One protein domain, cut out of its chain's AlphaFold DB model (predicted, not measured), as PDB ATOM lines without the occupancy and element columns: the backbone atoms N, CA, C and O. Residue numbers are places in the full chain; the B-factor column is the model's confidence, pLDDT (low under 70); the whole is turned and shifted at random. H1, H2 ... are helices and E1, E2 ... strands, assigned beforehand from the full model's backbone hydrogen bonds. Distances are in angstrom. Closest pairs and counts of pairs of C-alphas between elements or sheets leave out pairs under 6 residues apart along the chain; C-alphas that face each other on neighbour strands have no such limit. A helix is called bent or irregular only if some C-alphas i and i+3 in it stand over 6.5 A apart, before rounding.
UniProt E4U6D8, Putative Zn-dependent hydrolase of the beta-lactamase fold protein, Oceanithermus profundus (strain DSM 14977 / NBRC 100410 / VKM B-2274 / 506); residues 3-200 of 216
ATOM      1  N   LEU A   3     199.462 210.886 159.039       96.75
ATOM      2  CA  LEU A   3     200.189 209.622 159.095       96.75
ATOM      3  C   LEU A   3     200.131 208.947 157.724       96.75
ATOM      4  O   LEU A   3     199.051 208.800 157.158       96.75
ATOM      5  N   GLN A   4     201.283 208.537 157.204       97.88
ATOM      6  CA  GLN A   4     201.398 207.794 155.956       97.88
ATOM      7  C   GLN A   4     202.128 206.477 156.216       97.88
ATOM      8  O   GLN A   4     203.289 206.478 156.636       97.88
ATOM      9  N   LEU A   5     201.459 205.363 155.926       97.88
ATOM     10  CA  LEU A   5     202.108 204.060 155.846       97.88
ATOM     11  C   LEU A   5     202.983 204.011 154.590       97.88
ATOM     12  O   LEU A   5     202.503 204.273 153.488       97.88
ATOM     13  N   ILE A   6     204.265 203.695 154.764       98.25
ATOM     14  CA  ILE A   6     205.194 203.500 153.648       98.25
ATOM     15  C   ILE A   6     205.254 202.016 153.296       98.25
ATOM     16  O   ILE A   6     204.915 201.639 152.179       98.25
ATOM     17  N   ARG A   7     205.693 201.170 154.236       97.44
ATOM     18  CA  ARG A   7     205.785 199.709 154.082       97.44
ATOM     19  C   ARG A   7     206.142 199.075 155.427       97.44
ATOM     20  O   ARG A   7     207.021 199.593 156.106       97.44
ATOM     21  N   ASN A   8     205.553 197.925 155.764       96.62
ATOM     22  CA  ASN A   8     205.792 197.248 157.048       96.62
ATOM     23  C   ASN A   8     205.537 198.204 158.238       96.62
ATOM     24  O   ASN A   8     204.494 198.849 158.275       96.62
ATOM     25  N   ALA A   9     206.489 198.334 159.164       97.62
ATOM     26  CA  ALA A   9     206.462 199.291 160.265       97.62
ATOM     27  C   ALA A   9     206.871 200.723 159.865       97.62
ATOM     28  O   ALA A   9     206.745 201.642 160.670       97.62
ATOM     29  N   THR A  10     207.361 200.947 158.639       98.69
ATOM     30  CA  THR A  10     207.836 202.272 158.232       98.69
ATOM     31  C   THR A  10     206.672 203.239 158.055       98.69
ATOM     32  O   THR A  10     205.850 203.085 157.144       98.69
ATOM     33  N   LEU A  11     206.653 204.284 158.881       98.62
ATOM     34  CA  LEU A  11     205.646 205.343 158.841       98.62
ATOM     35  C   LEU A  11     206.308 206.701 158.651       98.62
ATOM     36  O   LEU A  11     207.300 207.026 159.306       98.62
ATOM     37  N   ARG A  12     205.700 207.538 157.814       98.44
ATOM     38  CA  ARG A  12     206.008 208.965 157.739       98.44
ATOM     39  C   ARG A  12     204.931 209.731 158.503       98.44
ATOM     40  O   ARG A  12     203.753 209.673 158.152       98.44
ATOM     41  N   LEU A  13     205.332 210.425 159.563       98.00
ATOM     42  CA  LEU A  13     204.443 211.133 160.483       98.00
ATOM     43  C   LEU A  13     204.703 212.636 160.410       98.00
ATOM     44  O   LEU A  13     205.805 213.091 160.701       98.00
ATOM     45  N   THR A  14     203.673 213.417 160.102       97.62
ATOM     46  CA  THR A  14     203.690 214.868 160.279       97.62
ATOM     47  C   THR A  14     202.890 215.253 161.524       97.62
ATOM     48  O   THR A  14     201.671 215.076 161.571       97.62
ATOM     49  N   LEU A  15     203.565 215.807 162.532       96.25
ATOM     50  CA  LEU A  15     202.990 216.191 163.827       96.25
ATOM     51  C   LEU A  15     203.468 217.595 164.216       96.25
ATOM     52  O   LEU A  15     204.671 217.841 164.245       96.25
ATOM     53  N   ALA A  16     202.548 218.529 164.487       95.44
ATOM     54  CA  ALA A  16     202.860 219.927 164.816       95.44
ATOM     55  C   ALA A  16     203.809 220.606 163.805       95.44
ATOM     56  O   ALA A  16     204.716 221.355 164.169       95.44
ATOM     57  N   GLY A  17     203.617 220.311 162.515       95.38
ATOM     58  CA  GLY A  17     204.448 220.831 161.427       95.38
ATOM     59  C   GLY A  17     205.834 220.190 161.305       95.38
ATOM     60  O   GLY A  17     206.617 220.648 160.478       95.38
ATOM     61  N   LYS A  18     206.135 219.149 162.092       96.38
ATOM     62  CA  LYS A  18     207.383 218.382 162.031       96.38
ATOM     63  C   LYS A  18     207.195 217.076 161.299       96.38
ATOM     64  O   LYS A  18     206.215 216.386 161.562       96.38
ATOM     65  N   THR A  19     208.131 216.724 160.423       97.88
ATOM     66  CA  THR A  19     208.107 215.428 159.727       97.88
ATOM     67  C   THR A  19     209.092 214.459 160.366       97.88
ATOM     68  O   THR A  19     210.298 214.697 160.388       97.88
ATOM     69  N   LEU A  20     208.569 213.346 160.861       98.25
ATOM     70  CA  LEU A  20     209.295 212.255 161.489       98.25
ATOM     71  C   LEU A  20     209.184 210.994 160.635       98.25
ATOM     72  O   LEU A  20     208.143 210.736 160.026       98.25
ATOM     73  N   LEU A  21     210.243 210.193 160.632       98.62
ATOM     74  CA  LEU A  21     210.242 208.861 160.040       98.62
ATOM     75  C   LEU A  21     210.370 207.820 161.151       98.62
ATOM     76  O   LEU A  21     211.320 207.857 161.931       98.62
ATOM     77  N   TYR A  22     209.404 206.919 161.241       98.75
ATOM     78  CA  TYR A  22     209.395 205.823 162.201       98.75
ATOM     79  C   TYR A  22     209.833 204.533 161.513       98.75
ATOM     80  O   TYR A  22     209.368 204.268 160.403       98.75
ATOM     81  N   ASP A  23     210.727 203.778 162.151       98.69
ATOM     82  CA  ASP A  23     211.198 202.450 161.736       98.69
ATOM     83  C   ASP A  23     211.491 202.329 160.224       98.69
ATOM     84  O   ASP A  23     210.827 201.574 159.505       98.69
ATOM     85  N   PRO A  24     212.469 203.093 159.692       98.31
ATOM     86  CA  PRO A  24     212.772 203.091 158.268       98.31
ATOM     87  C   PRO A  24     213.395 201.780 157.771       98.31
ATOM     88  O   PRO A  24     214.553 201.459 158.046       98.31
ATOM     89  N   MET A  25     212.653 201.092 156.905       98.00
ATOM     90  CA  MET A  25     213.083 199.936 156.124       98.00
ATOM     91  C   MET A  25     213.036 200.295 154.633       98.00
ATOM     92  O   MET A  25     212.008 200.143 153.964       98.00
ATOM     93  N   LEU A  26     214.154 200.781 154.087       98.19
ATOM     94  CA  LEU A  26     214.202 201.415 152.757       98.19
ATOM     95  C   LEU A  26     214.786 200.525 151.649       98.19
ATOM     96  O   LEU A  26     214.880 200.952 150.502       98.19
ATOM     97  N   GLY A  27     215.177 199.291 151.970       96.88
ATOM     98  CA  GLY A  27     215.757 198.355 151.009       96.88
ATOM     99  C   GLY A  27     214.801 197.895 149.910       96.88
ATOM    100  O   GLY A  27     213.577 197.911 150.056       96.88
ATOM    101  N   LEU A  28     215.380 197.451 148.795       97.06
ATOM    102  CA  LEU A  28     214.643 196.855 147.675       97.06
ATOM    103  C   LEU A  28     213.927 195.570 148.104       97.06
ATOM    104  O   LEU A  28     214.367 194.913 149.055       97.06
ATOM    105  N   ALA A  29     212.873 195.172 147.386       96.75
ATOM    106  CA  ALA A  29     212.250 193.871 147.609       96.75
ATOM    107  C   ALA A  29     213.290 192.731 147.542       96.75
ATOM    108  O   ALA A  29     214.167 192.704 146.675       96.75
ATOM    109  N   GLY A  30     213.217 191.802 148.495       96.25
ATOM    110  CA  GLY A  30     214.114 190.647 148.606       96.25
ATOM    111  C   GLY A  30     215.556 190.942 149.050       96.25
ATOM    112  O   GLY A  30     216.409 190.060 148.960       96.25
ATOM    113  N   SER A  31     215.856 192.156 149.525       95.69
ATOM    114  CA  SER A  31     217.212 192.551 149.948       95.69
ATOM    115  C   SER A  31     217.667 191.993 151.306       95.69
ATOM    116  O   SER A  31     218.859 192.043 151.621       95.69
ATOM    117  N   LEU A  32     216.753 191.442 152.104       93.50
ATOM    118  CA  LEU A  32     217.001 190.870 153.424       93.50
ATOM    119  C   LEU A  32     216.689 189.367 153.451       93.50
ATOM    120  O   LEU A  32     215.734 188.906 152.813       93.50
ATOM    121  N   PRO A  33     217.458 188.579 154.223       92.38
ATOM    122  CA  PRO A  33     217.137 187.180 154.442       92.38
ATOM    123  C   PRO A  33     215.801 187.035 155.178       92.38
ATOM    124  O   PRO A  33     215.359 187.925 155.904       92.38
ATOM    125  N   SER A  34     215.168 185.878 155.004       87.94
ATOM    126  CA  SER A  34     213.989 185.520 155.786       87.94
ATOM    127  C   SER A  34     214.388 185.186 157.217       87.94
ATOM    128  O   SER A  34     215.278 184.356 157.406       87.94
ATOM    129  N   TYR A  35     213.684 185.741 158.203       84.69
ATOM    130  CA  TYR A  35     213.816 185.285 159.588       84.69
ATOM    131  C   TYR A  35     213.320 183.833 159.738       84.69
ATOM    132  O   TYR A  35     214.029 182.972 160.244       84.69
ATOM    133  N   ALA A  36     212.141 183.527 159.182       82.56
ATOM    134  CA  ALA A  36     211.518 182.201 159.253       82.56
ATOM    135  C   ALA A  36     211.969 181.217 158.149       82.56
ATOM    136  O   ALA A  36     211.435 180.115 158.044       82.56
ATOM    137  N   GLY A  37     212.903 181.612 157.274       83.62
ATOM    138  CA  GLY A  37     213.356 180.777 156.152       83.62
ATOM    139  C   GLY A  37     212.333 180.574 155.021       83.62
ATOM    140  O   GLY A  37     212.524 179.684 154.197       83.62
ATOM    141  N   VAL A  38     211.257 181.369 154.965       83.00
ATOM    142  CA  VAL A  38     210.148 181.192 154.003       83.00
ATOM    143  C   VAL A  38     210.379 181.973 152.707       83.00
ATOM    144  O   VAL A  38     210.376 181.400 151.622       83.00
ATOM    145  N   ALA A  39     210.578 183.286 152.818       88.56
ATOM    146  CA  ALA A  39     210.785 184.192 151.692       88.56
ATOM    147  C   ALA A  39     211.682 185.360 152.107       88.56
ATOM    148  O   ALA A  39     211.660 185.789 153.263       88.56
ATOM    149  N   THR A  40     212.485 185.861 151.170       93.25
ATOM    150  CA  THR A  40     213.307 187.057 151.380       93.25
ATOM    151  C   THR A  40     212.425 188.278 151.610       93.25
ATOM    152  O   THR A  40     211.406 188.437 150.943       93.25
ATOM    153  N   ASN A  41     212.857 189.156 152.508       93.00
ATOM    154  CA  ASN A  41     212.147 190.374 152.872       93.00
ATOM    155  C   ASN A  41     212.831 191.604 152.264       93.00
ATOM    156  O   ASN A  41     214.008 191.537 151.917       93.00
ATOM    157  N   PRO A  42     212.145 192.748 152.159       95.69
ATOM    158  CA  PRO A  42     210.688 192.888 152.128       95.69
ATOM    159  C   PRO A  42     210.077 192.209 150.887       95.69
ATOM    160  O   PRO A  42     210.760 192.027 149.882       95.69
ATOM    161  N   LEU A  43     208.794 191.833 150.949       94.56
ATOM    162  CA  LEU A  43     208.100 191.141 149.847       94.56
ATOM    163  C   LEU A  43     207.683 192.064 148.693       94.56
ATOM    164  O   LEU A  43     207.527 191.606 147.565       94.56
ATOM    165  N   ALA A  44     207.481 193.346 148.986       95.25
ATOM    166  CA  ALA A  44     207.064 194.361 148.027       95.25
ATOM    167  C   ALA A  44     208.083 195.500 147.995       95.25
ATOM    168  O   ALA A  44     208.765 195.750 148.993       95.25
ATOM    169  N   ASP A  45     208.176 196.197 146.867       97.06
ATOM    170  CA  ASP A  45     208.958 197.428 146.752       97.06
ATOM    171  C   ASP A  45     208.337 198.569 147.573       97.06
ATOM    172  O   ASP A  45     207.216 198.465 148.076       97.06
ATOM    173  N   LEU A  46     209.088 199.655 147.752       97.69
ATOM    174  CA  LEU A  46     208.531 200.877 148.327       97.69
ATOM    175  C   LEU A  46     207.470 201.460 147.376       97.69
ATOM    176  O   LEU A  46     207.649 201.395 146.158       97.69
ATOM    177  N   PRO A  47     206.405 202.091 147.901       96.50
ATOM    178  CA  PRO A  47     205.391 202.734 147.065       96.50
ATOM    179  C   PRO A  47     205.911 203.999 146.365       96.50
ATOM    180  O   PRO A  47     205.293 204.472 145.416       96.50
ATOM    181  N   LEU A  48     207.029 204.554 146.844       95.38
ATOM    182  CA  LEU A  48     207.692 205.760 146.352       95.38
ATOM    183  C   LEU A  48     209.220 205.583 146.453       95.38
ATOM    184  O   LEU A  48     209.681 204.774 147.265       95.38
ATOM    185  N   PRO A  49     210.026 206.336 145.681       96.06
ATOM    186  CA  PRO A  49     211.482 206.322 145.813       96.06
ATOM    187  C   PRO A  49     211.949 206.671 147.241       96.06
ATOM    188  O   PRO A  49     211.333 207.529 147.885       96.06
ATOM    189  N   PRO A  50     213.048 206.073 147.750       95.62
ATOM    190  CA  PRO A  50     213.588 206.392 149.074       95.62
ATOM    191  C   PRO A  50     213.826 207.890 149.298       95.62
ATOM    192  O   PRO A  50     213.609 208.394 150.396       95.62
ATOM    193  N   GLU A  51     214.233 208.619 148.262       95.44
ATOM    194  CA  GLU A  51     214.475 210.060 148.318       95.44
ATOM    195  C   GLU A  51     213.196 210.843 148.641       95.44
ATOM    196  O   GLU A  51     213.249 211.822 149.384       95.44
ATOM    197  N   GLU A  52     212.046 210.399 148.127       97.12
ATOM    198  CA  GLU A  52     210.744 211.002 148.420       97.12
ATOM    199  C   GLU A  52     210.267 210.652 149.832       97.12
ATOM    200  O   GLU A  52     209.739 211.517 150.533       97.12
ATOM    201  N   VAL A  53     210.520 209.423 150.298       97.31
ATOM    202  CA  VAL A  53     210.233 209.018 151.688       97.31
ATOM    203  C   VAL A  53     211.014 209.887 152.679       97.31
ATOM    204  O   VAL A  53     210.473 210.317 153.699       97.31
ATOM    205  N   LEU A  54     212.277 210.180 152.360       97.69
ATOM    206  CA  LEU A  54     213.188 210.975 153.185       97.69
ATOM    207  C   LEU A  54     212.985 212.492 153.046       97.69
ATOM    208  O   LEU A  54     213.528 213.263 153.842       97.69
ATOM    209  N   ALA A  55     212.211 212.947 152.060       97.00
ATOM    210  CA  ALA A  55     212.058 214.363 151.765       97.00
ATOM    211  C   ALA A  55     211.435 215.131 152.945       97.00
ATOM    212  O   ALA A  55     210.295 214.896 153.366       97.00
ATOM    213  N   GLY A  56     212.207 216.094 153.460       96.88
ATOM    214  CA  GLY A  56     211.798 216.971 154.556       96.88
ATOM    215  C   GLY A  56     211.734 216.295 155.925       96.88
ATOM    216  O   GLY A  56     211.197 216.904 156.845       96.88
ATOM    217  N   VAL A  57     212.251 215.070 156.079       98.06
ATOM    218  CA  VAL A  57     212.348 214.406 157.387       98.06
ATOM    219  C   VAL A  57     213.303 215.194 158.290       98.06
ATOM    220  O   VAL A  57     214.441 215.475 157.924       98.06
ATOM    221  N   GLU A  58     212.831 215.540 159.485       97.81
ATOM    222  CA  GLU A  58     213.559 216.316 160.494       97.81
ATOM    223  C   GLU A  58     214.054 215.453 161.662       97.81
ATOM    224  O   GLU A  58     214.898 215.906 162.433       97.81
ATOM    225  N   GLY A  59     213.555 214.223 161.801       97.56
ATOM    226  CA  GLY A  59     213.972 213.286 162.839       97.56
ATOM    227  C   GLY A  59     213.524 211.857 162.548       97.56
ATOM    228  O   GLY A  59     212.573 211.629 161.799       97.56
ATOM    229  N   VAL A  60     214.216 210.895 163.150       98.38
ATOM    230  CA  VAL A  60     213.900 209.466 163.057       98.38
ATOM    231  C   VAL A  60     213.569 208.933 164.441       98.38
ATOM    232  O   VAL A  60     214.215 209.298 165.422       98.38
ATOM    233  N   ILE A  61     212.577 208.057 164.512       98.56
ATOM    234  CA  ILE A  61     212.254 207.273 165.701       98.56
ATOM    235  C   ILE A  61     212.476 205.807 165.342       98.56
ATOM    236  O   ILE A  61     211.973 205.350 164.318       98.56
ATOM    237  N   VAL A  62     213.229 205.086 166.171       98.56
ATOM    238  CA  VAL A  62     213.519 203.664 165.969       98.56
ATOM    239  C   VAL A  62     213.083 202.881 167.201       98.56
ATOM    240  O   VAL A  62     213.607 203.117 168.290       98.56
ATOM    241  N   SER A  63     212.129 201.966 167.036       98.38
ATOM    242  CA  SER A  63     211.650 201.062 168.091       98.38
ATOM    243  C   SER A  63     212.725 200.076 168.534       98.38
ATOM    244  O   SER A  63     212.893 199.863 169.735       98.38
ATOM    245  N   HIS A  64     213.443 199.505 167.565       98.56
ATOM    246  CA  HIS A  64     214.586 198.613 167.742       98.56
ATOM    247  C   HIS A  64     215.340 198.390 166.417       98.56
ATOM    248  O   HIS A  64     214.917 198.844 165.353       98.56
ATOM    249  N   LEU A  65     216.478 197.689 166.463       98.38
ATOM    250  CA  LEU A  65     217.411 197.568 165.332       98.38
ATOM    251  C   LEU A  65     217.272 196.293 164.481       98.38
ATOM    252  O   LEU A  65     218.235 195.914 163.800       98.38
ATOM    253  N   HIS A  66     216.117 195.621 164.490       97.88
ATOM    254  CA  HIS A  66     215.869 194.545 163.527       97.88
ATOM    255  C   HIS A  66     215.809 195.080 162.093       97.88
ATOM    256  O   HIS A  66     215.505 196.245 161.834       97.88
ATOM    257  N   GLY A  67     216.173 194.227 161.131       96.88
ATOM    258  CA  GLY A  67     216.394 194.643 159.743       96.88
ATOM    259  C   GLY A  67     215.137 195.144 159.029       96.88
ATOM    260  O   GLY A  67     215.251 195.914 158.083       96.88
ATOM    261  N   ASP A  68     213.959 194.733 159.473       96.56
ATOM    262  CA  ASP A  68     212.646 195.156 158.984       96.56
ATOM    263  C   ASP A  68     212.105 196.437 159.645       96.56
ATOM    264  O   ASP A  68     211.054 196.932 159.233       96.56
ATOM    265  N   HIS A  69     212.876 197.015 160.575       98.31
ATOM    266  CA  HIS A  69     212.637 198.317 161.211       98.31
ATOM    267  C   HIS A  69     213.772 199.314 160.954       98.31
ATOM    268  O   HIS A  69     213.550 200.519 160.905       98.31
ATOM    269  N   PHE A  70     215.009 198.839 160.789       98.50
ATOM    270  CA  PHE A  70     216.163 199.696 160.533       98.50
ATOM    271  C   PHE A  70     217.205 198.995 159.659       98.50
ATOM    272  O   PHE A  70     218.207 198.435 160.119       98.50
ATOM    273  N   ASP A  71     216.958 199.007 158.352       97.94
ATOM    274  CA  ASP A  71     217.718 198.203 157.404       97.94
ATOM    275  C   ASP A  71     219.085 198.819 157.035       97.94
ATOM    276  O   ASP A  71     219.514 199.879 157.501       97.94
ATOM    277  N   ARG A  72     219.858 198.116 156.198       97.62
ATOM    278  CA  ARG A  72     221.125 198.660 155.679       97.62
ATOM    279  C   ARG A  72     220.908 199.923 154.845       97.62
ATOM    280  O   ARG A  72     221.696 200.853 154.971       97.62
ATOM    281  N   THR A  73     219.855 199.954 154.043       98.00
ATOM    282  CA  THR A  73     219.573 201.063 153.132       98.00
ATOM    283  C   THR A  73     219.230 202.327 153.907       98.00
ATOM    284  O   THR A  73     219.820 203.371 153.651       98.00
ATOM    285  N   ALA A  74     218.379 202.234 154.934       98.06
ATOM    286  CA  ALA A  74     218.100 203.340 155.845       98.06
ATOM    287  C   ALA A  74     219.376 203.865 156.507       98.06
ATOM    288  O   ALA A  74     219.636 205.067 156.497       98.06
ATOM    289  N   ARG A  75     220.237 202.968 157.001       97.44
ATOM    290  CA  ARG A  75     221.537 203.360 157.564       97.44
ATOM    291  C   ARG A  75     222.420 204.089 156.564       97.44
ATOM    292  O   ARG A  75     223.176 204.953 156.984       97.44
ATOM    293  N   GLU A  76     222.400 203.739 155.287       97.81
ATOM    294  CA  GLU A  76     223.250 204.371 154.273       97.81
ATOM    295  C   GLU A  76     222.688 205.712 153.784       97.81
ATOM    296  O   GLU A  76     223.471 206.629 153.548       97.81
ATOM    297  N   LEU A  77     221.363 205.842 153.682       97.88
ATOM    298  CA  LEU A  77     220.701 207.026 153.124       97.88
ATOM    299  C   LEU A  77     220.405 208.128 154.148       97.88
ATOM    300  O   LEU A  77     220.323 209.296 153.770       97.88
ATOM    301  N   LEU A  78     220.224 207.790 155.429       98.06
ATOM    302  CA  LEU A  78     219.906 208.785 156.452       98.06
ATOM    303  C   LEU A  78     221.102 209.716 156.731       98.06
ATOM    304  O   LEU A  78     222.206 209.221 156.997       98.06
ATOM    305  N   PRO A  79     220.893 211.050 156.753       97.19
ATOM    306  CA  PRO A  79     221.907 212.005 157.193       97.19
ATOM    307  C   PRO A  79     222.388 211.702 158.618       97.19
ATOM    308  O   PRO A  79     221.598 211.314 159.482       97.19
ATOM    309  N   ARG A  80     223.684 211.883 158.882       97.38
ATOM    310  CA  ARG A  80     224.301 211.524 160.174       97.38
ATOM    311  C   ARG A  80     223.941 212.492 161.290       97.38
ATOM    312  O   ARG A  80     223.888 212.099 162.455       97.38
ATOM    313  N   GLU A  81     223.646 213.727 160.918       96.62
ATOM    314  CA  GLU A  81     223.278 214.832 161.793       96.62
ATOM    315  C   GLU A  81     221.797 214.780 162.193       96.62
ATOM    316  O   GLU A  81     221.370 215.512 163.089       96.62
ATOM    317  N   LEU A  82     221.002 213.929 161.531       95.88
ATOM    318  CA  LEU A  82     219.582 213.794 161.812       95.88
ATOM    319  C   LEU A  82     219.386 213.274 163.249       95.88
ATOM    320  O   LEU A  82     220.013 212.281 163.631       95.88
ATOM    321  N   PRO A  83     218.522 213.909 164.059       96.94
ATOM    322  CA  PRO A  83     218.163 213.388 165.368       96.94
ATOM    323  C   PRO A  83     217.554 211.990 165.249       96.94
ATOM    324  O   PRO A  83     216.605 211.790 164.489       96.94
ATOM    325  N   VAL A  84     218.078 211.040 166.022       98.25
ATOM    326  CA  VAL A  84     217.548 209.674 166.104       98.25
ATOM    327  C   VAL A  84     217.116 209.414 167.535       98.25
ATOM    328  O   VAL A  84     217.953 209.314 168.432       98.25
ATOM    329  N   LEU A  85     215.811 209.313 167.752       98.25
ATOM    330  CA  LEU A  85     215.231 208.864 169.006       98.25
ATOM    331  C   LEU A  85     215.198 207.336 169.006       98.25
ATOM    332  O   LEU A  85     214.647 206.731 168.089       98.25
ATOM    333  N   ALA A  86     215.779 206.721 170.030       98.25
ATOM    334  CA  ALA A  86     215.808 205.270 170.180       98.25
ATOM    335  C   ALA A  86     215.852 204.870 171.657       98.25
ATOM    336  O   ALA A  86     216.071 205.704 172.542       98.25
ATOM    337  N   GLN A  87     215.668 203.582 171.931       98.06
ATOM    338  CA  GLN A  87     215.851 203.033 173.268       98.06
ATOM    339  C   GLN A  87     217.338 203.067 173.686       98.06
ATOM    340  O   GLN A  87     218.230 203.033 172.825       98.06
ATOM    341  N   PRO A  88     217.643 203.160 174.992       98.19
ATOM    342  CA  PRO A  88     219.021 203.251 175.477       98.19
ATOM    343  C   PRO A  88     219.924 202.095 175.036       98.19
ATOM    344  O   PRO A  88     221.111 202.308 174.781       98.19
ATOM    345  N   GLU A  89     219.360 200.897 174.904       98.25
ATOM    346  CA  GLU A  89     220.027 199.660 174.506       98.25
ATOM    347  C   GLU A  89     220.640 199.759 173.098       98.25
ATOM    348  O   GLU A  89     221.734 199.245 172.853       98.25
ATOM    349  N   ASP A  90     219.994 200.505 172.200       98.44
ATOM    350  CA  ASP A  90     220.393 200.639 170.796       98.44
ATOM    351  C   ASP A  90     221.301 201.840 170.528       98.44
ATOM    352  O   ASP A  90     222.026 201.891 169.525       98.44
ATOM    353  N   ALA A  91     221.320 202.809 171.442       98.25
ATOM    354  CA  ALA A  91     222.072 204.043 171.270       98.25
ATOM    355  C   ALA A  91     223.583 203.833 171.023       98.25
ATOM    356  O   ALA A  91     224.132 204.512 170.148       98.25
ATOM    357  N   PRO A  92     224.293 202.908 171.708       98.56
ATOM    358  CA  PRO A  92     225.694 202.625 171.402       98.56
ATOM    359  C   PRO A  92     225.901 202.145 169.962       98.56
ATOM    360  O   PRO A  92     226.872 202.539 169.312       98.56
ATOM    361  N   ARG A  93     224.985 201.320 169.443       98.56
ATOM    362  CA  ARG A  93     225.077 200.758 168.093       98.56
ATOM    363  C   ARG A  93     224.804 201.814 167.026       98.56
ATOM    364  O   ARG A  93     225.566 201.893 166.065       98.56
ATOM    365  N   LEU A  94     223.795 202.659 167.234       98.69
ATOM    366  CA  LEU A  94     223.497 203.801 166.365       98.69
ATOM    367  C   LEU A  94     224.683 204.775 166.284       98.69
ATOM    368  O   LEU A  94     225.103 205.146 165.188       98.69
ATOM    369  N   ARG A  95     225.301 205.113 167.422       98.56
ATOM    370  CA  ARG A  95     226.514 205.950 167.450       98.56
ATOM    371  C   ARG A  95     227.690 205.284 166.738       98.56
ATOM    372  O   ARG A  95     228.413 205.946 166.003       98.56
ATOM    373  N   ALA A  96     227.862 203.971 166.896       98.50
ATOM    374  CA  ALA A  96     228.893 203.217 166.182       98.50
ATOM    375  C   ALA A  96     228.671 203.182 164.657       98.50
ATOM    376  O   ALA A  96     229.633 203.033 163.906       98.50
ATOM    377  N   TRP A  97     227.430 203.339 164.188       98.31
ATOM    378  CA  TRP A  97     227.109 203.539 162.770       98.31
ATOM    379  C   TRP A  97     227.261 204.993 162.297       98.31
ATOM    380  O   TRP A  97     227.050 205.268 161.118       98.31
ATOM    381  N   GLY A  98     227.670 205.906 163.180       98.25
ATOM    382  CA  GLY A  98     228.011 207.286 162.846       98.25
ATOM    383  C   GLY A  98     226.878 208.295 163.011       98.25
ATOM    384  O   GLY A  98     227.050 209.428 162.585       98.25
ATOM    385  N   PHE A  99     225.736 207.925 163.601       98.50
ATOM    386  CA  PHE A  99     224.692 208.904 163.919       98.50
ATOM    387  C   PHE A  99     225.137 209.807 165.074       98.50
ATOM    388  O   PHE A  99     225.496 209.327 166.154       98.50
ATOM    389  N   GLU A 100     225.102 211.117 164.847       97.12
ATOM    390  CA  GLU A 100     225.608 212.133 165.774       97.12
ATOM    391  C   GLU A 100     224.524 212.584 166.763       97.12
ATOM    392  O   GLU A 100     224.799 212.813 167.941       97.12
ATOM    393  N   GLY A 101     223.270 212.648 166.304       94.75
ATOM    394  CA  GLY A 101     222.110 213.137 167.055       94.75
ATOM    395  C   GLY A 101     221.324 212.066 167.819       94.75
ATOM    396  O   GLY A 101     220.100 212.154 167.882       94.75
ATOM    397  N   VAL A 102     221.979 211.033 168.363       97.88
ATOM    398  CA  VAL A 102     221.278 209.911 169.023       97.88
ATOM    399  C   VAL A 102     220.760 210.301 170.412       97.88
ATOM    400  O   VAL A 102     221.535 210.405 171.374       97.88
ATOM    401  N   LEU A 103     219.437 210.432 170.520       96.94
ATOM    402  CA  LEU A 103     218.679 210.622 171.753       96.94
ATOM    403  C   LEU A 103     218.254 209.258 172.319       96.94
ATOM    404  O   LEU A 103     217.263 208.669 171.894       96.94
ATOM    405  N   ALA A 104     219.023 208.776 173.296       97.38
ATOM    406  CA  ALA A 104     218.696 207.588 174.080       97.38
ATOM    407  C   ALA A 104     217.564 207.919 175.065       97.38
ATOM    408  O   ALA A 104     217.803 208.574 176.081       97.38
ATOM    409  N   LEU A 105     216.334 207.520 174.750       97.19
ATOM    410  CA  LEU A 105     215.154 207.879 175.530       97.19
ATOM    411  C   LEU A 105     214.948 206.899 176.691       97.19
ATOM    412  O   LEU A 105     214.419 205.814 176.483       97.19
ATOM    413  N   GLU A 106     215.336 207.273 177.912       95.56
ATOM    414  CA  GLU A 106     215.094 206.426 179.093       95.56
ATOM    415  C   GLU A 106     213.613 206.407 179.488       95.56
ATOM    416  O   GLU A 106     212.992 205.345 179.457       95.56
ATOM    417  N   ASP A 107     213.035 207.581 179.759       96.31
ATOM    418  CA  ASP A 107     211.630 207.727 180.163       96.31
ATOM    419  C   ASP A 107     210.875 208.667 179.221       96.31
ATOM    420  O   ASP A 107     209.925 208.277 178.548       96.31
ATOM    421  N   SER A 108     211.303 209.929 179.152       97.00
ATOM    422  CA  SER A 108     210.702 210.940 178.286       97.00
ATOM    423  C   SER A 108     211.697 212.033 177.915       97.00
ATOM    424  O   SER A 108     212.721 212.220 178.575       97.00
ATOM    425  N   ALA A 109     211.406 212.749 176.836       95.75
ATOM    426  CA  ALA A 109     212.192 213.875 176.369       95.75
ATOM    427  C   ALA A 109     211.313 214.844 175.584       95.75
ATOM    428  O   ALA A 109     210.282 214.470 175.026       95.75
ATOM    429  N   SER A 110     211.762 216.092 175.496       93.69
ATOM    430  CA  SER A 110     211.195 217.063 174.569       93.69
ATOM    431  C   SER A 110     212.171 217.331 173.431       93.69
ATOM    432  O   SER A 110     213.341 217.633 173.665       93.69
ATOM    433  N   TRP A 111     211.681 217.270 172.199       89.00
ATOM    434  CA  TRP A 111     212.434 217.577 170.991       89.00
ATOM    435  C   TRP A 111     211.615 218.508 170.102       89.00
ATOM    436  O   TRP A 111     210.515 218.170 169.686       89.00
ATOM    437  N   GLN A 112     212.135 219.709 169.834       86.69
ATOM    438  CA  GLN A 112     211.479 220.718 168.985       86.69
ATOM    439  C   GLN A 112     209.996 220.998 169.325       86.69
ATOM    440  O   GLN A 112     209.193 221.281 168.442       86.69
ATOM    441  N   GLY A 113     209.630 220.936 170.610       90.19
ATOM    442  CA  GLY A 113     208.247 221.135 171.065       90.19
ATOM    443  C   GLY A 113     207.360 219.884 171.011       90.19
ATOM    444  O   GLY A 113     206.209 219.961 171.436       90.19
ATOM    445  N   LEU A 114     207.891 218.747 170.551       95.06
ATOM    446  CA  LEU A 114     207.279 217.426 170.686       95.06
ATOM    447  C   LEU A 114     207.731 216.784 171.999       95.06
ATOM    448  O   LEU A 114     208.927 216.710 172.273       95.06
ATOM    449  N   GLU A 115     206.792 216.306 172.802       97.69
ATOM    450  CA  GLU A 115     207.063 215.401 173.917       97.69
ATOM    451  C   GLU A 115     207.060 213.963 173.388       97.69
ATOM    452  O   GLU A 115     206.132 213.555 172.689       97.69
ATOM    453  N   ALA A 116     208.095 213.202 173.731       98.00
ATOM    454  CA  ALA A 116     208.196 211.775 173.474       98.00
ATOM    455  C   ALA A 116     208.321 211.033 174.804       98.00
ATOM    456  O   ALA A 116     209.163 211.385 175.630       98.00
ATOM    457  N   ILE A 117     207.502 210.005 175.004       98.31
ATOM    458  CA  ILE A 117     207.501 209.150 176.194       98.31
ATOM    459  C   ILE A 117     207.745 207.716 175.734       98.31
ATOM    460  O   ILE A 117     207.024 207.210 174.871       98.31
ATOM    461  N   ARG A 118     208.753 207.056 176.308       98.12
ATOM    462  CA  ARG A 118     209.017 205.638 176.070       98.12
ATOM    463  C   ARG A 118     208.039 204.796 176.880       98.12
ATOM    464  O   ARG A 118     207.829 205.027 178.068       98.12
ATOM    465  N   LEU A 119     207.464 203.799 176.229       97.12
ATOM    466  CA  LEU A 119     206.587 202.801 176.823       97.12
ATOM    467  C   LEU A 119     207.230 201.416 176.699       97.12
ATOM    468  O   LEU A 119     207.944 201.154 175.725       97.12
ATOM    469  N   PRO A 120     206.996 200.525 177.677       95.06
ATOM    470  CA  PRO A 120     207.516 199.169 177.615       95.06
ATOM    471  C   PRO A 120     206.882 198.408 176.443       95.06
ATOM    472  O   PRO A 120     205.701 198.590 176.154       95.06
ATOM    473  N   ALA A 121     207.661 197.523 175.828       96.88
ATOM    474  CA  ALA A 121     207.223 196.583 174.801       96.88
ATOM    475  C   ALA A 121     207.862 195.203 175.059       96.88
ATOM    476  O   ALA A 121     208.886 195.097 175.743       96.88
ATOM    477  N   ARG A 122     207.239 194.133 174.552       97.06
ATOM    478  CA  ARG A 122     207.742 192.752 174.654       97.06
ATOM    479  C   ARG A 122     207.629 192.035 173.316       97.06
ATOM    480  O   ARG A 122     206.523 191.692 172.900       97.06
ATOM    481  N   HIS A 123     208.770 191.751 172.699       96.94
ATOM    482  CA  HIS A 123     208.849 191.044 171.425       96.94
ATOM    483  C   HIS A 123     208.759 189.520 171.642       96.94
ATOM    484  O   HIS A 123     209.711 188.776 171.431       96.94
ATOM    485  N   GLY A 124     207.640 189.064 172.211       96.75
ATOM    486  CA  GLY A 124     207.440 187.692 172.692       96.75
ATOM    487  C   GLY A 124     206.922 187.619 174.128       96.75
ATOM    488  O   GLY A 124     206.687 188.634 174.783       96.75
ATOM    489  N   SER A 125     206.726 186.405 174.635       95.62
ATOM    490  CA  SER A 125     206.192 186.144 175.980       95.62
ATOM    491  C   SER A 125     207.105 185.264 176.831       95.62
ATOM    492  O   SER A 125     207.215 185.485 178.040       95.62
ATOM    493  N   SER A 126     207.742 184.257 176.239       96.19
ATOM    494  CA  SER A 126     208.617 183.338 176.957       96.19
ATOM    495  C   SER A 126     210.034 183.906 177.111       96.19
ATOM    496  O   SER A 126     210.497 184.676 176.269       96.19
ATOM    497  N   PRO A 127     210.768 183.529 178.178       96.19
ATOM    498  CA  PRO A 127     212.134 184.009 178.386       96.19
ATOM    499  C   PRO A 127     213.096 183.683 177.238       96.19
ATOM    500  O   PRO A 127     214.016 184.453 176.990       96.19
ATOM    501  N   GLU A 128     212.894 182.553 176.557       95.81
ATOM    502  CA  GLU A 128     213.707 182.147 175.406       95.81
ATOM    503  C   GLU A 128     213.476 183.074 174.211       95.81
ATOM    504  O   GLU A 128     214.436 183.625 173.676       95.81
ATOM    505  N   VAL A 129     212.210 183.323 173.860       96.12
ATOM    506  CA  VAL A 129     211.847 184.220 172.755       96.12
ATOM    507  C   VAL A 129     212.294 185.648 173.048       96.12
ATOM    508  O   VAL A 129     212.927 186.270 172.206       96.12
ATOM    509  N   LEU A 130     212.057 186.149 174.263       96.62
ATOM    510  CA  LEU A 130     212.498 187.488 174.667       96.62
ATOM    511  C   LEU A 130     214.025 187.647 174.619       96.62
ATOM    512  O   LEU A 130     214.519 188.730 174.313       96.62
ATOM    513  N   ALA A 131     214.778 186.588 174.925       96.56
ATOM    514  CA  ALA A 131     216.233 186.614 174.835       96.56
ATOM    515  C   ALA A 131     216.731 186.632 173.380       96.56
ATOM    516  O   ALA A 131     217.732 187.292 173.109       96.56
ATOM    517  N   ASP A 132     216.051 185.932 172.466       95.50
ATOM    518  CA  ASP A 132     216.401 185.911 171.039       95.50
ATOM    519  C   ASP A 132     215.998 187.209 170.324       95.50
ATOM    520  O   ASP A 132     216.773 187.771 169.554       95.50
ATOM    521  N   MET A 133     214.796 187.708 170.617       96.19
ATOM    522  CA  MET A 133     214.209 188.906 170.008       96.19
ATOM    523  C   MET A 133     214.767 190.214 170.560       96.19
ATOM    524  O   MET A 133     214.747 191.233 169.875       96.19
ATOM    525  N   GLY A 134     215.306 190.194 171.777       97.38
ATOM    526  CA  GLY A 134     215.950 191.356 172.369       97.38
ATOM    527  C   GLY A 134     214.982 192.478 172.775       97.38
ATOM    528  O   GLY A 134     213.760 192.306 172.796       97.38
ATOM    529  N   PRO A 135     215.539 193.626 173.197       97.38
ATOM    530  CA  PRO A 135     214.758 194.749 173.693       97.38
ATOM    531  C   PRO A 135     214.050 195.487 172.555       97.38
ATOM    532  O   PRO A 135     214.602 195.687 171.473       97.38
ATOM    533  N   VAL A 136     212.847 195.959 172.851       97.75
ATOM    534  CA  VAL A 136     211.996 196.758 171.967       97.75
ATOM    535  C   VAL A 136     211.327 197.861 172.782       97.75
ATOM    536  O   VAL A 136     211.084 197.699 173.985       97.75
ATOM    537  N   ALA A 137     210.980 198.967 172.129       97.69
ATOM    538  CA  ALA A 137     210.286 200.078 172.766       97.69
ATOM    539  C   ALA A 137     209.088 200.574 171.949       97.69
ATOM    540  O   ALA A 137     209.140 200.670 170.722       97.69
ATOM    541  N   GLY A 138     208.035 200.965 172.668       97.94
ATOM    542  CA  GLY A 138     206.969 201.803 172.131       97.94
ATOM    543  C   GLY A 138     207.203 203.277 172.469       97.94
ATOM    544  O   GLY A 138     207.884 203.602 173.445       97.94
ATOM    545  N   TYR A 139     206.598 204.183 171.701       98.38
ATOM    546  CA  TYR A 139     206.725 205.629 171.894       98.38
ATOM    547  C   TYR A 139     205.386 206.343 171.786       98.38
ATOM    548  O   TYR A 139     204.700 206.257 170.771       98.38
ATOM    549  N   LEU A 140     205.030 207.099 172.819       98.12
ATOM    550  CA  LEU A 140     203.949 208.074 172.761       98.12
ATOM    551  C   LEU A 140     204.518 209.437 172.378       98.12
ATOM    552  O   LEU A 140     205.443 209.920 173.027       98.12
ATOM    553  N   LEU A 141     203.928 210.068 171.368       98.25
ATOM    554  CA  LEU A 141     204.269 211.410 170.915       98.25
ATOM    555  C   LEU A 141     203.114 212.371 171.186       98.25
ATOM    556  O   LEU A 141     201.945 212.053 170.942       98.25
ATOM    557  N   ARG A 142     203.450 213.562 171.674       97.62
ATOM    558  CA  ARG A 142     202.504 214.630 171.997       97.62
ATOM    559  C   ARG A 142     203.023 215.975 171.529       97.62
ATOM    560  O   ARG A 142     204.214 216.263 171.619       97.62
ATOM    561  N   ALA A 143     202.101 216.822 171.093       96.81
ATOM    562  CA  ALA A 143     202.385 218.214 170.800       96.81
ATOM    563  C   ALA A 143     201.180 219.091 171.166       96.81
ATOM    564  O   ALA A 143     200.040 218.629 171.075       96.81
ATOM    565  N   PRO A 144     201.394 220.353 171.574       94.06
ATOM    566  CA  PRO A 144     200.292 221.259 171.873       94.06
ATOM    567  C   PRO A 144     199.346 221.432 170.677       94.06
ATOM    568  O   PRO A 144     199.780 221.797 169.589       94.06
ATOM    569  N   GLY A 145     198.047 221.217 170.903       94.19
ATOM    570  CA  GLY A 145     197.013 221.401 169.880       94.19
ATOM    571  C   GLY A 145     196.917 220.283 168.835       94.19
ATOM    572  O   GLY A 145     196.158 220.435 167.884       94.19
ATOM    573  N   GLU A 146     197.645 219.180 169.008       96.31
ATOM    574  CA  GLU A 146     197.595 218.001 168.137       96.31
ATOM    575  C   GLU A 146     197.087 216.771 168.907       96.31
ATOM    576  O   GLU A 146     197.330 216.673 170.114       96.31
ATOM    577  N   PRO A 147     196.435 215.803 168.235       96.12
ATOM    578  CA  PRO A 147     196.167 214.499 168.828       96.12
ATOM    579  C   PRO A 147     197.473 213.797 169.217       96.12
ATOM    580  O   PRO A 147     198.470 213.850 168.492       96.12
ATOM    581  N   SER A 148     197.460 213.112 170.353       96.81
ATOM    582  CA  SER A 148     198.557 212.259 170.796       96.81
ATOM    583  C   SER A 148     198.557 210.918 170.060       96.81
ATOM    584  O   SER A 148     197.500 210.331 169.821       96.81
ATOM    585  N   ILE A 149     199.741 210.414 169.710       97.44
ATOM    586  CA  ILE A 149     199.900 209.160 168.963       97.44
ATOM    587  C   ILE A 149     200.843 208.211 169.692       97.44
ATOM    588  O   ILE A 149     201.982 208.562 169.989       97.44
ATOM    589  N   TYR A 150     200.366 207.005 169.983       97.56
ATOM    590  CA  TYR A 150     201.157 205.927 170.552       97.56
ATOM    591  C   TYR A 150     201.562 204.929 169.466       97.56
ATOM    592  O   TYR A 150     200.708 204.267 168.889       97.56
ATOM    593  N   LEU A 151     202.862 204.817 169.211       97.81
ATOM    594  CA  LEU A 151     203.483 203.815 168.351       97.81
ATOM    595  C   LEU A 151     203.922 202.642 169.236       97.81
ATOM    596  O   LEU A 151     204.884 202.774 169.993       97.81
ATOM    597  N   ALA A 152     203.203 201.520 169.203       96.75
ATOM    598  CA  ALA A 152     203.419 200.425 170.150       96.75
ATOM    599  C   ALA A 152     204.734 199.658 169.931       96.75
ATOM    600  O   ALA A 152     205.276 199.107 170.889       96.75
ATOM    601  N   GLY A 153     205.250 199.664 168.699       96.56
ATOM    602  CA  GLY A 153     206.389 198.845 168.292       96.56
ATOM    603  C   GLY A 153     206.058 197.353 168.235       96.56
ATOM    604  O   GLY A 153     204.896 196.943 168.310       96.56
ATOM    605  N   ASP A 154     207.107 196.546 168.113       98.06
ATOM    606  CA  ASP A 154     207.028 195.087 168.061       98.06
ATOM    607  C   ASP A 154     206.751 194.501 169.440       98.06
ATOM    608  O   ASP A 154     207.643 194.108 170.188       98.06
ATOM    609  N   THR A 155     205.475 194.476 169.806       97.88
ATOM    610  CA  THR A 155     205.040 193.991 171.108       97.88
ATOM    611  C   THR A 155     203.859 193.053 170.988       97.88
ATOM    612  O   THR A 155     202.972 193.280 170.175       97.88
ATOM    613  N   VAL A 156     203.804 192.029 171.837       97.19
ATOM    614  CA  VAL A 156     202.558 191.305 172.135       97.19
ATOM    615  C   VAL A 156     201.705 192.098 173.129       97.19
ATOM    616  O   VAL A 156     202.178 193.041 173.772       97.19
ATOM    617  N   TRP A 157     200.444 191.708 173.299       94.50
ATOM    618  CA  TRP A 157     199.595 192.217 174.374       94.50
ATOM    619  C   TRP A 157     199.929 191.571 175.723       94.50
ATOM    620  O   TRP A 157     199.959 190.348 175.853       94.50
ATOM    621  N   TYR A 158     200.108 192.400 176.755       93.06
ATOM    622  CA  TYR A 158     200.278 191.956 178.139       93.06
ATOM    623  C   TYR A 158     199.767 193.011 179.140       93.06
ATOM    624  O   TYR A 158     199.720 194.201 178.814       93.06
ATOM    625  N   PRO A 159     199.373 192.615 180.367       89.50
ATOM    626  CA  PRO A 159     198.755 193.524 181.338       89.50
ATOM    627  C   PRO A 159     199.592 194.758 181.692       89.50
ATOM    628  O   PRO A 159     199.040 195.835 181.905       89.50
ATOM    629  N   GLU A 160     200.915 194.633 181.757       89.75
ATOM    630  CA  GLU A 160     201.795 195.741 182.132       89.75
ATOM    631  C   GLU A 160     201.900 196.803 181.026       89.75
ATOM    632  O   GLU A 160     202.005 197.986 181.342       89.75
ATOM    633  N   LEU A 161     201.782 196.414 179.750       91.31
ATOM    634  CA  LEU A 161     201.626 197.357 178.640       91.31
ATOM    635  C   LEU A 161     200.318 198.144 178.788       91.31
ATOM    636  O   LEU A 161     200.320 199.375 178.728       91.31
ATOM    637  N   ALA A 162     199.215 197.444 179.065       87.62
ATOM    638  CA  ALA A 162     197.914 198.066 179.299       87.62
ATOM    639  C   ALA A 162     197.968 199.077 180.455       87.62
ATOM    640  O   ALA A 162     197.490 200.204 180.331       87.62
ATOM    641  N   ALA A 163     198.582 198.683 181.572       89.19
ATOM    642  CA  ALA A 163     198.718 199.516 182.760       89.19
ATOM    643  C   ALA A 163     199.591 200.756 182.515       89.19
ATOM    644  O   ALA A 163     199.303 201.814 183.073       89.19
ATOM    645  N   ALA A 164     200.626 200.643 181.676       91.19
ATOM    646  CA  ALA A 164     201.495 201.759 181.319       91.19
ATOM    647  C   ALA A 164     200.822 202.742 180.342       91.19
ATOM    648  O   ALA A 164     200.951 203.955 180.505       91.19
ATOM    649  N   ALA A 165     200.069 202.239 179.358       91.50
ATOM    650  CA  ALA A 165     199.426 203.064 178.334       91.50
ATOM    651  C   ALA A 165     198.109 203.715 178.802       91.50
ATOM    652  O   ALA A 165     197.818 204.855 178.434       91.50
ATOM    653  N   ALA A 166     197.318 203.033 179.640       89.62
ATOM    654  CA  ALA A 166     196.009 203.507 180.102       89.62
ATOM    655  C   ALA A 166     195.995 204.932 180.701       89.62
ATOM    656  O   ALA A 166     195.150 205.725 180.281       89.62
ATOM    657  N   PRO A 167     196.894 205.316 181.634       92.44
ATOM    658  CA  PRO A 167     196.885 206.665 182.208       92.44
ATOM    659  C   PRO A 167     197.304 207.751 181.209       92.44
ATOM    660  O   PRO A 167     197.029 208.927 181.439       92.44
ATOM    661  N   LEU A 168     197.965 207.377 180.110       93.75
ATOM    662  CA  LEU A 168     198.379 208.310 179.067       93.75
ATOM    663  C   LEU A 168     197.257 208.603 178.064       93.75
ATOM    664  O   LEU A 168     197.322 209.633 177.396       93.75
ATOM    665  N   ALA A 169     196.248 207.730 177.983       92.31
ATOM    666  CA  ALA A 169     195.043 207.898 177.170       92.31
ATOM    667  C   ALA A 169     195.315 208.452 175.751       92.31
ATOM    668  O   ALA A 169     194.772 209.504 175.408       92.31
ATOM    669  N   PRO A 170     196.158 207.781 174.937       93.81
ATOM    670  CA  PRO A 170     196.478 208.246 173.592       93.81
ATOM    671  C   PRO A 170     195.227 208.412 172.722       93.81
ATOM    672  O   PRO A 170     194.295 207.599 172.782       93.81
ATOM    673  N   ASP A 171     195.218 209.448 171.888       94.81
ATOM    674  CA  ASP A 171     194.129 209.703 170.941       94.81
ATOM    675  C   ASP A 171     194.176 208.703 169.783       94.81
ATOM    676  O   ASP A 171     193.142 208.166 169.385       94.81
ATOM    677  N   VAL A 172     195.386 208.397 169.309       94.81
ATOM    678  CA  VAL A 172     195.670 207.412 168.262       94.81
ATOM    679  C   VAL A 172     196.631 206.355 168.794       94.81
ATOM    680  O   VAL A 172     197.638 206.685 169.418       94.81
ATOM    681  N   VAL A 173     196.347 205.082 168.521       94.75
ATOM    682  CA  VAL A 173     197.261 203.965 168.795       94.75
ATOM    683  C   VAL A 173     197.575 203.262 167.483       94.75
ATOM    684  O   VAL A 173     196.666 202.916 166.734       94.75
ATOM    685  N   VAL A 174     198.861 203.057 167.217       96.00
ATOM    686  CA  VAL A 174     199.377 202.300 166.079       96.00
ATOM    687  C   VAL A 174     200.054 201.044 166.604       96.00
ATOM    688  O   VAL A 174     200.975 201.116 167.420       96.00
ATOM    689  N   THR A 175     199.593 199.895 166.127       95.44
ATOM    690  CA  THR A 175     200.108 198.571 166.477       95.44
ATOM    691  C   THR A 175     200.716 197.898 165.258       95.44
ATOM    692  O   THR A 175     200.261 198.106 164.133       95.44
ATOM    693  N   HIS A 176     201.715 197.048 165.477       95.44
ATOM    694  CA  HIS A 176     202.135 196.079 164.471       95.44
ATOM    695  C   HIS A 176     201.316 194.807 164.675       95.44
ATOM    696  O   HIS A 176     201.513 194.082 165.647       95.44
ATOM    697  N   SER A 177     200.357 194.581 163.779       95.19
ATOM    698  CA  SER A 177     199.330 193.534 163.913       95.19
ATOM    699  C   SER A 177     199.553 192.349 162.967       95.19
ATOM    700  O   SER A 177     198.627 191.617 162.638       95.19
ATOM    701  N   GLY A 178     200.789 192.154 162.498       93.44
ATOM    702  CA  GLY A 178     201.128 191.126 161.510       93.44
ATOM    703  C   GLY A 178     201.069 189.685 162.029       93.44
ATOM    704  O   GLY A 178     201.161 188.757 161.228       93.44
ATOM    705  N   GLY A 179     200.951 189.474 163.347       95.12
ATOM    706  CA  GLY A 179     200.862 188.141 163.947       95.12
ATOM    707  C   GLY A 179     202.079 187.253 163.670       95.12
ATOM    708  O   GLY A 179     201.939 186.037 163.519       95.12
ATOM    709  N   ALA A 180     203.270 187.850 163.546       94.19
ATOM    710  CA  ALA A 180     204.494 187.094 163.316       94.19
ATOM    711  C   ALA A 180     204.778 186.157 164.497       94.19
ATOM    712  O   ALA A 180     204.479 186.475 165.652       94.19
ATOM    713  N   VAL A 181     205.366 184.997 164.196       94.81
ATOM    714  CA  VAL A 181     205.635 183.952 165.184       94.81
ATOM    715  C   VAL A 181     207.086 183.488 165.170       94.81
ATOM    716  O   VAL A 181     207.733 183.465 164.123       94.81
ATOM    717  N   TRP A 182     207.558 183.048 166.331       94.00
ATOM    718  CA  TRP A 182     208.894 182.526 166.566       94.00
ATOM    719  C   TRP A 182     208.911 181.004 166.695       94.00
ATOM    720  O   TRP A 182     208.086 180.404 167.396       94.00
ATOM    721  N   GLY A 183     209.901 180.394 166.038       87.06
ATOM    722  CA  GLY A 183     210.224 178.975 166.151       87.06
ATOM    723  C   GLY A 183     209.099 178.009 165.755       87.06
ATOM    724  O   GLY A 183     208.034 178.379 165.256       87.06
ATOM    725  N   GLU A 184     209.337 176.721 166.002       81.56
ATOM    726  CA  GLU A 184     208.346 175.661 165.761       81.56
ATOM    727  C   GLU A 184     207.150 175.750 166.718       81.56
ATOM    728  O   GLU A 184     206.043 175.341 166.366       81.56
ATOM    729  N   GLY A 185     207.361 176.326 167.907       76.75
ATOM    730  CA  GLY A 185     206.315 176.586 168.898       76.75
ATOM    731  C   GLY A 185     205.292 177.635 168.456       76.75
ATOM    732  O   GLY A 185     204.237 177.738 169.078       76.75
ATOM    733  N   ARG A 186     205.578 178.372 167.370       88.75
ATOM    734  CA  ARG A 186     204.726 179.419 166.791       88.75
ATOM    735  C   ARG A 186     204.252 180.434 167.835       88.75
ATOM    736  O   ARG A 186     203.092 180.846 167.823       88.75
ATOM    737  N   GLU A 187     205.145 180.819 168.741       94.50
ATOM    738  CA  GLU A 187     204.852 181.839 169.746       94.50
ATOM    739  C   GLU A 187     204.776 183.212 169.074       94.50
ATOM    740  O   GLU A 187     205.663 183.549 168.298       94.50
ATOM    741  N   LEU A 188     203.737 184.000 169.356       96.50
ATOM    742  CA  LEU A 188     203.629 185.365 168.836       96.50
ATOM    743  C   LEU A 188     204.781 186.232 169.348       96.50
ATOM    744  O   LEU A 188     205.040 186.265 170.551       96.50
ATOM    745  N   ILE A 189     205.414 186.971 168.440       96.94
ATOM    746  CA  ILE A 189     206.441 187.974 168.767       96.94
ATOM    747  C   ILE A 189     205.919 189.406 168.667       96.94
ATOM    748  O   ILE A 189     206.498 190.317 169.241       96.94
ATOM    749  N   LEU A 190     204.780 189.606 168.013       96.62
ATOM    750  CA  LEU A 190     204.041 190.865 167.978       96.62
ATOM    751  C   LEU A 190     202.538 190.573 167.949       96.62
ATOM    752  O   LEU A 190     202.137 189.417 167.773       96.62
ATOM    753  N   MET A 191     201.709 191.592 168.171       96.75
ATOM    754  CA  MET A 191     200.255 191.431 168.189       96.75
ATOM    755  C   MET A 191     199.738 190.803 166.887       96.75
ATOM    756  O   MET A 191     200.210 191.080 165.788       96.75
ATOM    757  N   ASP A 192     198.713 189.974 167.008       95.06
ATOM    758  CA  ASP A 192     197.822 189.644 165.901       95.06
ATOM    759  C   ASP A 192     196.576 190.549 165.949       95.06
ATOM    760  O   ASP A 192     196.442 191.424 166.818       95.06
ATOM    761  N   ASP A 193     195.636 190.335 165.029       92.00
ATOM    762  CA  ASP A 193     194.368 191.073 164.989       92.00
ATOM    763  C   ASP A 193     193.566 190.936 166.292       92.00
ATOM    764  O   ASP A 193     192.924 191.886 166.742       92.00
ATOM    765  N   ALA A 194     193.611 189.764 166.934       91.62
ATOM    766  CA  ALA A 194     192.850 189.492 168.149       91.62
ATOM    767  C   ALA A 194     193.424 190.242 169.361       91.62
ATOM    768  O   ALA A 194     192.673 190.859 170.124       91.62
ATOM    769  N   GLN A 195     194.747 190.229 169.532       93.50
ATOM    770  CA  GLN A 195     195.434 191.012 170.556       93.50
ATOM    771  C   GLN A 195     195.261 192.510 170.311       93.50
ATOM    772  O   GLN A 195     194.987 193.246 171.258       93.50
ATOM    773  N   THR A 196     195.328 192.942 169.052       91.00
ATOM    774  CA  THR A 196     195.080 194.331 168.645       91.00
ATOM    775  C   THR A 196     193.672 194.765 169.050       91.00
ATOM    776  O   THR A 196     193.522 195.732 169.799       91.00
ATOM    777  N   ALA A 197     192.645 193.993 168.667       87.69
ATOM    778  CA  ALA A 197     191.242 194.219 169.023       87.69
ATOM    779  C   ALA A 197     191.022 194.343 170.542       87.69
ATOM    780  O   ALA A 197     190.264 195.203 170.998       87.69
ATOM    781  N   ALA A 198     191.699 193.500 171.325       84.38
ATOM    782  CA  ALA A 198     191.627 193.515 172.782       84.38
ATOM    783  C   ALA A 198     192.365 194.708 173.414       84.38
ATOM    784  O   ALA A 198     191.919 195.220 174.443       84.38
ATOM    785  N   ALA A 199     193.469 195.156 172.810       79.44
ATOM    786  CA  ALA A 199     194.293 196.254 173.305       79.44
ATOM    787  C   ALA A 199     193.638 197.632 173.120       79.44
ATOM    788  O   ALA A 199     193.872 198.538 173.919       79.44
ATOM    789  N   CYS A 200     192.825 197.811 172.073       72.44
ATOM    790  CA  CYS A 200     192.230 199.105 171.714       72.44
ATOM    791  C   CYS A 200     190.710 199.019 171.463       72.44
ATOM    792  O   CYS A 200     190.244 199.350 170.370       72.44
TER     793      CYS A 200
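This is residues 3 to 200 of the 216 residues of the protein "Putative Zn-dependent hydrolase of the beta-lactamase fold protein" of Oceanithermus profundus (strain DSM 14977 / NBRC 100410 / VKM B-2274 / 506) (UniProt E4U6D8). What shape do these atoms make? Two twisted sheets, E1 to E6 and E7 to E11, form a sandwich with nearly aligned strands, and H5 covers the second sheet's face away from the first. H3 packs over edge strand E6, while H4 and residues 27 to 45 and 175 to 192 lie beyond one end of the strands. What builds it? The 198 printed residues hold, in order, E1 E2 E3 H1 E4 H2 E5 H3 E6 E7 E8 H4 E9 E10 H5 E11 H6, a mixed class with 92 residues, under half, in named elements. Both sheets are mixed, in the orders E1 E2 E3 E4 E5 E6 and E7 E8 E9 E10 E11; the whole is compact, radius of gyration of the C-alphas 16.1 A, spans 44 by 40 by 31 A.

How is the larger sheet built? E1, residues 3 to 7, E2, 10 to 15, and E3, 18 to 22, make two hairpins and a meander, each strand the antiparallel neighbour of the one before; N 12 and O 4, and N 13 and O 20, are 2.9 A apart. E4, 59 to 62, E5, 83 to 86, and E6, 101 to 104, follow in the sheet, with E3 and E4, E4 and E5, and E5 and E6 parallel neighbours; N 61 and O 21 are 2.9 A apart, N 85 and O 60 2.8 A, N 103 and O 84 2.8 A. H1, 50 to 54, H2, 72 to 77, and H3, 91 to 96, come between successive strands from E3 to E6 in three strand-helix-strand units, parallel neighbours with a helix between, with right-handed crossovers. And the second sheet? E7, 108 to 111, and E8, 114 to 120, are a hairpin, as are E9, 137 to 142, and E10, 149 to 151; E8 and E9 are antiparallel, with N 116 and O 109 2.8 A apart, N 117 and O 140 2.9 A, N 151 and O 139 2.8 A. E11, 172 to 174, is parallel to E10, N 174 and O 150 being 2.8 A apart; with H5, 159 to 168, they form another right-handed unit. H5 makes two layers, a helix on one face of the sheet; its height over the sheet is 8.6 A and it lies over E9; its closest C-alphas to E8 are those of Leu 161 and Pro 120, 6.2 A apart. What else meets? The sandwich, two sheets face to face, has facing parts 10.3 A centre to centre. H3 is over E6, height 9.0 A, closest C-alphas Ala 91 and Ala 104, 5.6 A; H1 only grazes that sheet and is near H2, which is not on it. H4, 127 to 133, touches no helix, and H6, 193 to 199, is close to but not clearly touching H5, C-alphas 199 and 162 being 7.2 A apart. Are the helices' backbones well formed? Every O i to N i+4 pair is within hydrogen-bond range in H1, H2, H3, H4 and H6, and 4 of 6 in H5.

Where do the elements begin and end? E1 begins at C-alpha 3, (200.189, 209.622, 159.095), and H6 ends at C-alpha 199, (194.293, 196.254, 173.305). Which are longest? E8 measures 19.5 A, E9 16.5 A, E2 15.8 A and H5 15.0 A; H5 is only just irregular, C-alphas 164 and 167 being 6.8 A apart.

How large is it? The C-alphas farthest apart, of Gly 145 and Glu 184, are 47.3 A apart. Which links are long? Those from E3 to H1, 27 residues, and E11 to H6, 18 residues. Is anything cut or uncertain? The printed part has no cut, its mean pLDDT is 95.3, and no printed residue is under 70.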